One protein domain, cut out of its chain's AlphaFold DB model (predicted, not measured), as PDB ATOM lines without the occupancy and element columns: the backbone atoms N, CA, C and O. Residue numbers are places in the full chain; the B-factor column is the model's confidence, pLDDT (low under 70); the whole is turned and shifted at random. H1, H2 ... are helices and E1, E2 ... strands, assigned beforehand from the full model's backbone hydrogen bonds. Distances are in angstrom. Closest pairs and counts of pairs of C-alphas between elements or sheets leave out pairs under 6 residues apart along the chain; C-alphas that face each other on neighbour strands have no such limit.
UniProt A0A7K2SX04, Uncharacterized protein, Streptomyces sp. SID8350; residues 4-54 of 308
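AT A GLANCE: This is residues 4 to 54 of the 308 residues of an uncharacterized protein of Streptomyces sp. SID8350 (UniProt A0A7K2SX04). A small two-stranded hairpin, E1 and E2, has H1 off to one side, the link of residues 17 to 26 running between them, and short H2 just past one end. The printed part has 51 residues, with H1, E1, E2, H2 in that order; the sheet is antiparallel and the class mixed, with under half of the residues in named elements. The whole is compact, radius of gyration of the C-alphas 11.2 A, spanning 31 by 25 by 16 A.

HOW THE PARTS SIT: Begin at the hairpin of E1, residues 27 to 29, and E2, residues 44 to 46, antiparallel at 169 degrees; N 46 and O 27, 2.8 A apart, are within hydrogen-bond range. The closest C-alphas of E1 and H2, residues 48 to 52, are those of Ala 27 and Pro 48, 7.5 A apart. H1, residues 4 to 16, is apart from E2 and H2. In both helices every O i to N i+4 pair is within range.

IN THESE COORDINATES: Find C-alpha 4 at (15.975, -125.621, 151.091); H1 runs 18.4 A from there. E1 and E2 each measure 6.8 A. H2, 6.3 A, ends at (-4.416, -134.842, 148.862).

THE WHOLE: The farthest C-alphas, Asp 37 and Asp 54, are 31.9 A apart. The printed part has no cut. The link E1 to E2 is long. Residues 4 to 9 and 52 to 54 have pLDDT under 70.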
ATOM      1  N   SER A   4      15.749-125.913 149.669       54.06
ATOM      2  CA  SER A   4      15.975-125.621 151.091       54.06
ATOM      3  C   SER A   4      15.074-126.454 152.005       54.06
ATOM      4  O   SER A   4      15.554-127.038 152.972       54.06
ATOM      5  N   THR A   5      13.790-126.580 151.664       59.19
ATOM      6  CA  THR A   5      12.812-127.366 152.431       59.19
ATOM      7  C   THR A   5      13.142-128.858 152.406       59.19
ATOM      8  O   THR A   5      13.071-129.527 153.434       59.19
ATOM      9  N   HIS A   6      13.571-129.380 151.253       63.00
ATOM     10  CA  HIS A   6      13.965-130.781 151.118       63.00
ATOM     11  C   HIS A   6      15.236-131.107 151.922       63.00
ATOM     12  O   HIS A   6      15.308-132.143 152.581       63.00
ATOM     13  N   LEU A   7      16.236-130.218 151.905       68.06
ATOM     14  CA  LEU A   7      17.454-130.384 152.704       68.06
ATOM     15  C   LEU A   7      17.171-130.286 154.208       68.06
ATOM     16  O   LEU A   7      17.725-131.071 154.973       68.06
ATOM     17  N   ALA A   8      16.267-129.396 154.626       69.38
ATOM     18  CA  ALA A   8      15.842-129.283 156.021       69.38
ATOM     19  C   ALA A   8      15.105-130.543 156.511       69.38
ATOM     20  O   ALA A   8      15.415-131.053 157.587       69.38
ATOM     21  N   ALA A   9      14.187-131.093 155.709       68.88
ATOM     22  CA  ALA A   9      13.486-132.337 156.042       68.88
ATOM     23  C   ALA A   9      14.445-133.537 156.118       68.88
ATOM     24  O   ALA A   9      14.329-134.386 157.005       68.88
ATOM     25  N   ARG A  10      15.440-133.593 155.225       74.44
ATOM     26  CA  ARG A  10      16.472-134.634 155.252       74.44
ATOM     27  C   ARG A  10      17.367-134.518 156.487       74.44
ATOM     28  O   ARG A  10      17.524-135.502 157.193       74.44
ATOM     29  N   ALA A  11      17.853-133.319 156.801       78.69
ATOM     30  CA  ALA A  11      18.653-133.076 158.001       78.69
ATOM     31  C   ALA A  11      17.883-133.391 159.297       78.69
ATOM     32  O   ALA A  11      18.462-133.903 160.254       78.69
ATOM     33  N   LEU A  12      16.571-133.124 159.328       80.25
ATOM     34  CA  LEU A  12      15.709-133.541 160.432       80.25
ATOM     35  C   LEU A  12      15.641-135.070 160.522       80.25
ATOM     36  O   LEU A  12      15.860-135.622 161.596       80.25
ATOM     37  N   THR A  13      15.410-135.747 159.394       83.25
ATOM     38  CA  THR A  13      15.356-137.217 159.309       83.25
ATOM     39  C   THR A  13      16.643-137.871 159.796       83.25
ATOM     40  O   THR A  13      16.581-138.823 160.569       83.25
ATOM     41  N   ASP A  14      17.801-137.334 159.412       83.19
ATOM     42  CA  ASP A  14      19.105-137.846 159.842       83.19
ATOM     43  C   ASP A  14      19.286-137.745 161.368       83.19
ATOM     44  O   ASP A  14      20.005-138.541 161.969       83.19
ATOM     45  N   ARG A  15      18.610-136.786 162.015       81.88
ATOM     46  CA  ARG A  15      18.724-136.522 163.455       81.88
ATOM     47  C   ARG A  15      17.694-137.258 164.308       81.88
ATOM     48  O   ARG A  15      18.019-137.626 165.434       81.88
ATOM     49  N   VAL A  16      16.466-137.435 163.815       82.94
ATOM     50  CA  VAL A  16      15.364-138.063 164.579       82.94
ATOM     51  C   VAL A  16      15.026-139.480 164.110       82.94
ATOM     52  O   VAL A  16      14.218-140.166 164.731       82.94
ATOM     53  N   GLY A  17      15.654-139.935 163.028       84.38
ATOM     54  CA  GLY A  17      15.349-141.200 162.373       84.38
ATOM     55  C   GLY A  17      14.104-141.119 161.489       84.38
ATOM     56  O   GLY A  17      13.252-140.240 161.639       84.38
ATOM     57  N   ALA A  18      13.991-142.071 160.558       82.94
ATOM     58  CA  ALA A  18      12.886-142.126 159.605       82.94
ATOM     59  C   ALA A  18      11.534-142.136 160.324       82.94
ATOM     60  O   ALA A  18      10.736-141.245 160.111       82.94
ATOM     61  N   GLU A  19      11.305-143.038 161.276       83.62
ATOM     62  CA  GLU A  19      10.004-143.199 161.947       83.62
ATOM     63  C   GLU A  19       9.431-141.919 162.584       83.62
ATOM     64  O   GLU A  19       8.213-141.773 162.681       83.62
ATOM     65  N   ARG A  20      10.295-140.985 163.005       84.69
ATOM     66  CA  ARG A  20       9.915-139.735 163.687       84.69
ATOM     67  C   ARG A  20       9.973-138.521 162.770       84.69
ATOM     68  O   ARG A  20       9.706-137.415 163.227       84.69
ATOM     69  N   SER A  21      10.308-138.699 161.500       87.19
ATOM     70  CA  SER A  21      10.362-137.633 160.504       87.19
ATOM     71  C   SER A  21       9.111-137.622 159.613       87.19
ATOM     72  O   SER A  21       8.155-138.373 159.834       87.19
ATOM     73  N   ALA A  22       9.113-136.751 158.606       84.62
ATOM     74  CA  ALA A  22       8.162-136.740 157.504       84.62
ATOM     75  C   ALA A  22       8.912-136.615 156.171       84.62
ATOM     76  O   ALA A  22       9.794-135.771 156.015       84.62
ATOM     77  N   TRP A  23       8.573-137.471 155.206       78.31
ATOM     78  CA  TRP A  23       9.180-137.500 153.874       78.31
ATOM     79  C   TRP A  23       8.109-137.621 152.790       78.31
ATOM     80  O   TRP A  23       6.952-137.927 153.069       78.31
ATOM     81  N   GLN A  24       8.503-137.368 151.538       76.62
ATOM     82  CA  GLN A  24       7.663-137.572 150.347       76.62
ATOM     83  C   GLN A  24       6.321-136.813 150.356       76.62
ATOM     84  O   GLN A  24       5.351-137.274 149.770       76.62
ATOM     85  N   GLY A  25       6.264-135.636 150.987       75.44
ATOM     86  CA  GLY A  25       5.038-134.829 151.051       75.44
ATOM     87  C   GLY A  25       4.103-135.198 152.204       75.44
ATOM     88  O   GLY A  25       2.982-134.709 152.250       75.44
ATOM     89  N   ALA A  26       4.550-136.044 153.134       82.75
ATOM     90  CA  ALA A  26       3.852-136.276 154.389       82.75
ATOM     91  C   ALA A  26       3.970-135.059 155.317       82.75
ATOM     92  O   ALA A  26       4.945-134.304 155.254       82.75
ATOM     93  N   ALA A  27       3.020-134.924 156.237       84.62
ATOM     94  CA  ALA A  27       3.065-133.940 157.309       84.62
ATOM     95  C   ALA A  27       3.165-134.651 158.659       84.62
ATOM     96  O   ALA A  27       2.531-135.683 158.881       84.62
ATOM     97  N   ARG A  28       3.949-134.095 159.583       85.19
ATOM     98  CA  ARG A  28       4.020-134.569 160.968       85.19
ATOM     99  C   ARG A  28       3.898-133.394 161.921       85.19
ATOM    100  O   ARG A  28       4.547-132.370 161.727       85.19
ATOM    101  N   LEU A  29       3.085-133.566 162.955       85.38
ATOM    102  CA  LEU A  29       2.912-132.593 164.022       85.38
ATOM    103  C   LEU A  29       3.606-133.095 165.285       85.38
ATOM    104  O   LEU A  29       3.223-134.112 165.867       85.38
ATOM    105  N   TYR A  30       4.643-132.367 165.689       84.06
ATOM    106  CA  TYR A  30       5.390-132.629 166.912       84.06
ATOM    107  C   TYR A  30       4.700-131.976 168.102       84.06
ATOM    108  O   TYR A  30       4.336-130.801 168.064       84.06
ATOM    109  N   TRP A  31       4.535-132.749 169.169       76.38
ATOM    110  CA  TRP A  31       3.912-132.280 170.400       76.38
ATOM    111  C   TRP A  31       4.936-131.560 171.288       76.38
ATOM    112  O   TRP A  31       6.132-131.862 171.189       76.38
ATOM    113  N   PRO A  32       4.524-130.616 172.159       74.62
ATOM    114  CA  PRO A  32       5.440-129.997 173.111       74.62
ATOM    115  C   PRO A  32       6.206-131.049 173.923       74.62
ATOM    116  O   PRO A  32       5.634-132.058 174.328       74.62
ATOM    117  N   LYS A  33       7.493-130.782 174.183       72.94
ATOM    118  CA  LYS A  33       8.456-131.708 174.816       72.94
ATOM    119  C   LYS A  33       8.881-132.907 173.954       72.94
ATOM    120  O   LYS A  33       9.373-133.882 174.513       72.94
ATOM    121  N   PHE A  34       8.755-132.826 172.626       80.25
ATOM    122  CA  PHE A  34       9.364-133.799 171.713       80.25
ATOM    123  C   PHE A  34      10.829-134.080 172.084       80.25
ATOM    124  O   PHE A  34      11.631-133.152 172.225       80.25
ATOM    125  N   GLN A  35      11.161-135.362 172.205       81.00
ATOM    126  CA  GLN A  35      12.520-135.863 172.379       81.00
ATOM    127  C   GLN A  35      12.865-136.793 171.216       81.00
ATOM    128  O   GLN A  35      11.985-137.371 170.580       81.00
ATOM    129  N   VAL A  36      14.155-136.955 170.926       82.81
ATOM    130  CA  VAL A  36      14.623-137.802 169.811       82.81
ATOM    131  C   VAL A  36      14.238-139.275 170.010       82.81
ATOM    132  O   VAL A  36      14.021-139.994 169.040       82.81
ATOM    133  N   ASP A  37      14.103-139.709 171.259       82.31
ATOM    134  CA  ASP A  37      13.671-141.044 171.670       82.31
ATOM    135  C   ASP A  37      12.154-141.155 171.910       82.31
ATOM    136  O   ASP A  37      11.670-142.246 172.216       82.31
ATOM    137  N   ALA A  38      11.390-140.073 171.714       80.19
ATOM    138  CA  ALA A  38       9.946-140.069 171.919       80.19
ATOM    139  C   ALA A  38       9.248-141.131 171.059       80.19
ATOM    140  O   ALA A  38       9.704-141.488 169.965       80.19
ATOM    141  N   ASN A  39       8.123-141.640 171.551       81.50
ATOM    142  CA  ASN A  39       7.337-142.624 170.828       81.50
ATOM    143  C   ASN A  39       6.773-141.995 169.529       81.50
ATOM    144  O   ASN A  39       6.026-141.018 169.602       81.50
ATOM    145  N   PRO A  40       7.070-142.533 168.327       82.94
ATOM    146  CA  PRO A  40       6.643-141.934 167.058       82.94
ATOM    147  C   PRO A  40       5.127-141.771 166.905       82.94
ATOM    148  O   PRO A  40       4.680-140.936 166.117       82.94
ATOM    149  N   TYR A  41       4.341-142.575 167.627       80.19
ATOM    150  CA  TYR A  41       2.879-142.571 167.565       80.19
ATOM    151  C   TYR A  41       2.229-141.486 168.438       80.19
ATOM    152  O   TYR A  41       1.053-141.182 168.249       80.19
ATOM    153  N   GLU A  42       2.985-140.862 169.347       78.31
ATOM    154  CA  GLU A  42       2.530-139.704 170.136       78.31
ATOM    155  C   GLU A  42       2.525-138.406 169.312       78.31
ATOM    156  O   GLU A  42       1.944-137.395 169.707       78.31
ATOM    157  N   HIS A  43       3.139-138.437 168.129       83.44
ATOM    158  CA  HIS A  43       3.220-137.320 167.200       83.44
ATOM    159  C   HIS A  43       2.425-137.661 165.948       83.44
ATOM    160  O   HIS A  43       2.729-138.629 165.249       83.44
ATOM    161  N   LYS A  44       1.383-136.882 165.658       84.31
ATOM    162  CA  LYS A  44       0.470-137.181 164.550       84.31
ATOM    163  C   LYS A  44       1.195-137.111 163.210       84.31
ATOM    164  O   LYS A  44       1.979-136.195 162.971       84.31
ATOM    165  N   TYR A  45       0.915-138.084 162.350       86.00
ATOM    166  CA  TYR A  45       1.508-138.233 161.027       86.00
ATOM    167  C   TYR A  45       0.411-138.408 159.987       86.00
ATOM    168  O   TYR A  45      -0.453-139.273 160.135       86.00
ATOM    169  N   TRP A  46       0.483-137.615 158.928       85.12
ATOM    170  CA  TRP A  46      -0.409-137.686 157.783       85.12
ATOM    171  C   TRP A  46       0.399-138.055 156.549       85.12
ATOM    172  O   TRP A  46       1.382-137.394 156.210       85.12
ATOM    173  N   THR A  47      -0.012-139.132 155.887       84.00
ATOM    174  CA  THR A  47       0.584-139.566 154.625       84.00
ATOM    175  C   THR A  47       0.192-138.614 153.493       84.00
ATOM    176  O   THR A  47      -0.868-137.992 153.567       84.00
ATOM    177  N   PRO A  48       0.985-138.539 152.410       81.06
ATOM    178  CA  PRO A  48       0.684-137.667 151.273       81.06
ATOM    179  C   PRO A  48      -0.709-137.929 150.691       81.06
ATOM    180  O   PRO A  48      -1.451-136.993 150.429       81.06
ATOM    181  N   ASN A  49      -1.106-139.201 150.576       78.12
ATOM    182  CA  ASN A  49      -2.424-139.572 150.052       78.12
ATOM    183  C   ASN A  49      -3.563-139.002 150.905       78.12
ATOM    184  O   ASN A  49      -4.528-138.488 150.362       78.12
ATOM    185  N   ARG A  50      -3.415-139.015 152.235       73.12
ATOM    186  CA  ARG A  50      -4.424-138.472 153.151       73.12
ATOM    187  C   ARG A  50      -4.508-136.945 153.101       73.12
ATOM    188  O   ARG A  50      -5.549-136.392 153.423       73.12
ATOM    189  N   LEU A  51      -3.420-136.275 152.726       71.00
ATOM    190  CA  LEU A  51      -3.376-134.818 152.583       71.00
ATOM    191  C   LEU A  51      -3.948-134.343 151.241       71.00
ATOM    192  O   LEU A  51      -4.371-133.205 151.151       71.00
ATOM    193  N   LEU A  52      -3.952-135.192 150.210       66.88
ATOM    194  CA  LEU A  52      -4.416-134.842 148.862       66.88
ATOM    195  C   LEU A  52      -5.913-135.098 148.635       66.88
ATOM    196  O   LEU A  52      -6.453-134.653 147.625       66.88
ATOM    197  N   GLU A  53      -6.563-135.855 149.520       66.12
ATOM    198  CA  GLU A  53      -7.956-136.280 149.347       66.12
ATOM    199  C   GLU A  53      -8.973-135.203 149.757       66.12
ATOM    200  O   GLU A  53     -10.029-135.139 149.132       66.12
ATOM    201  N   ASP A  54      -8.663-134.348 150.744       65.94
ATOM    202  CA  ASP A  54      -9.546-133.259 151.198       65.94
ATOM    203  C   ASP A  54      -8.820-132.283 152.160       65.94
ATOM    204  O   ASP A  54      -8.572-132.605 153.328       65.94
TER     205      ASP A  54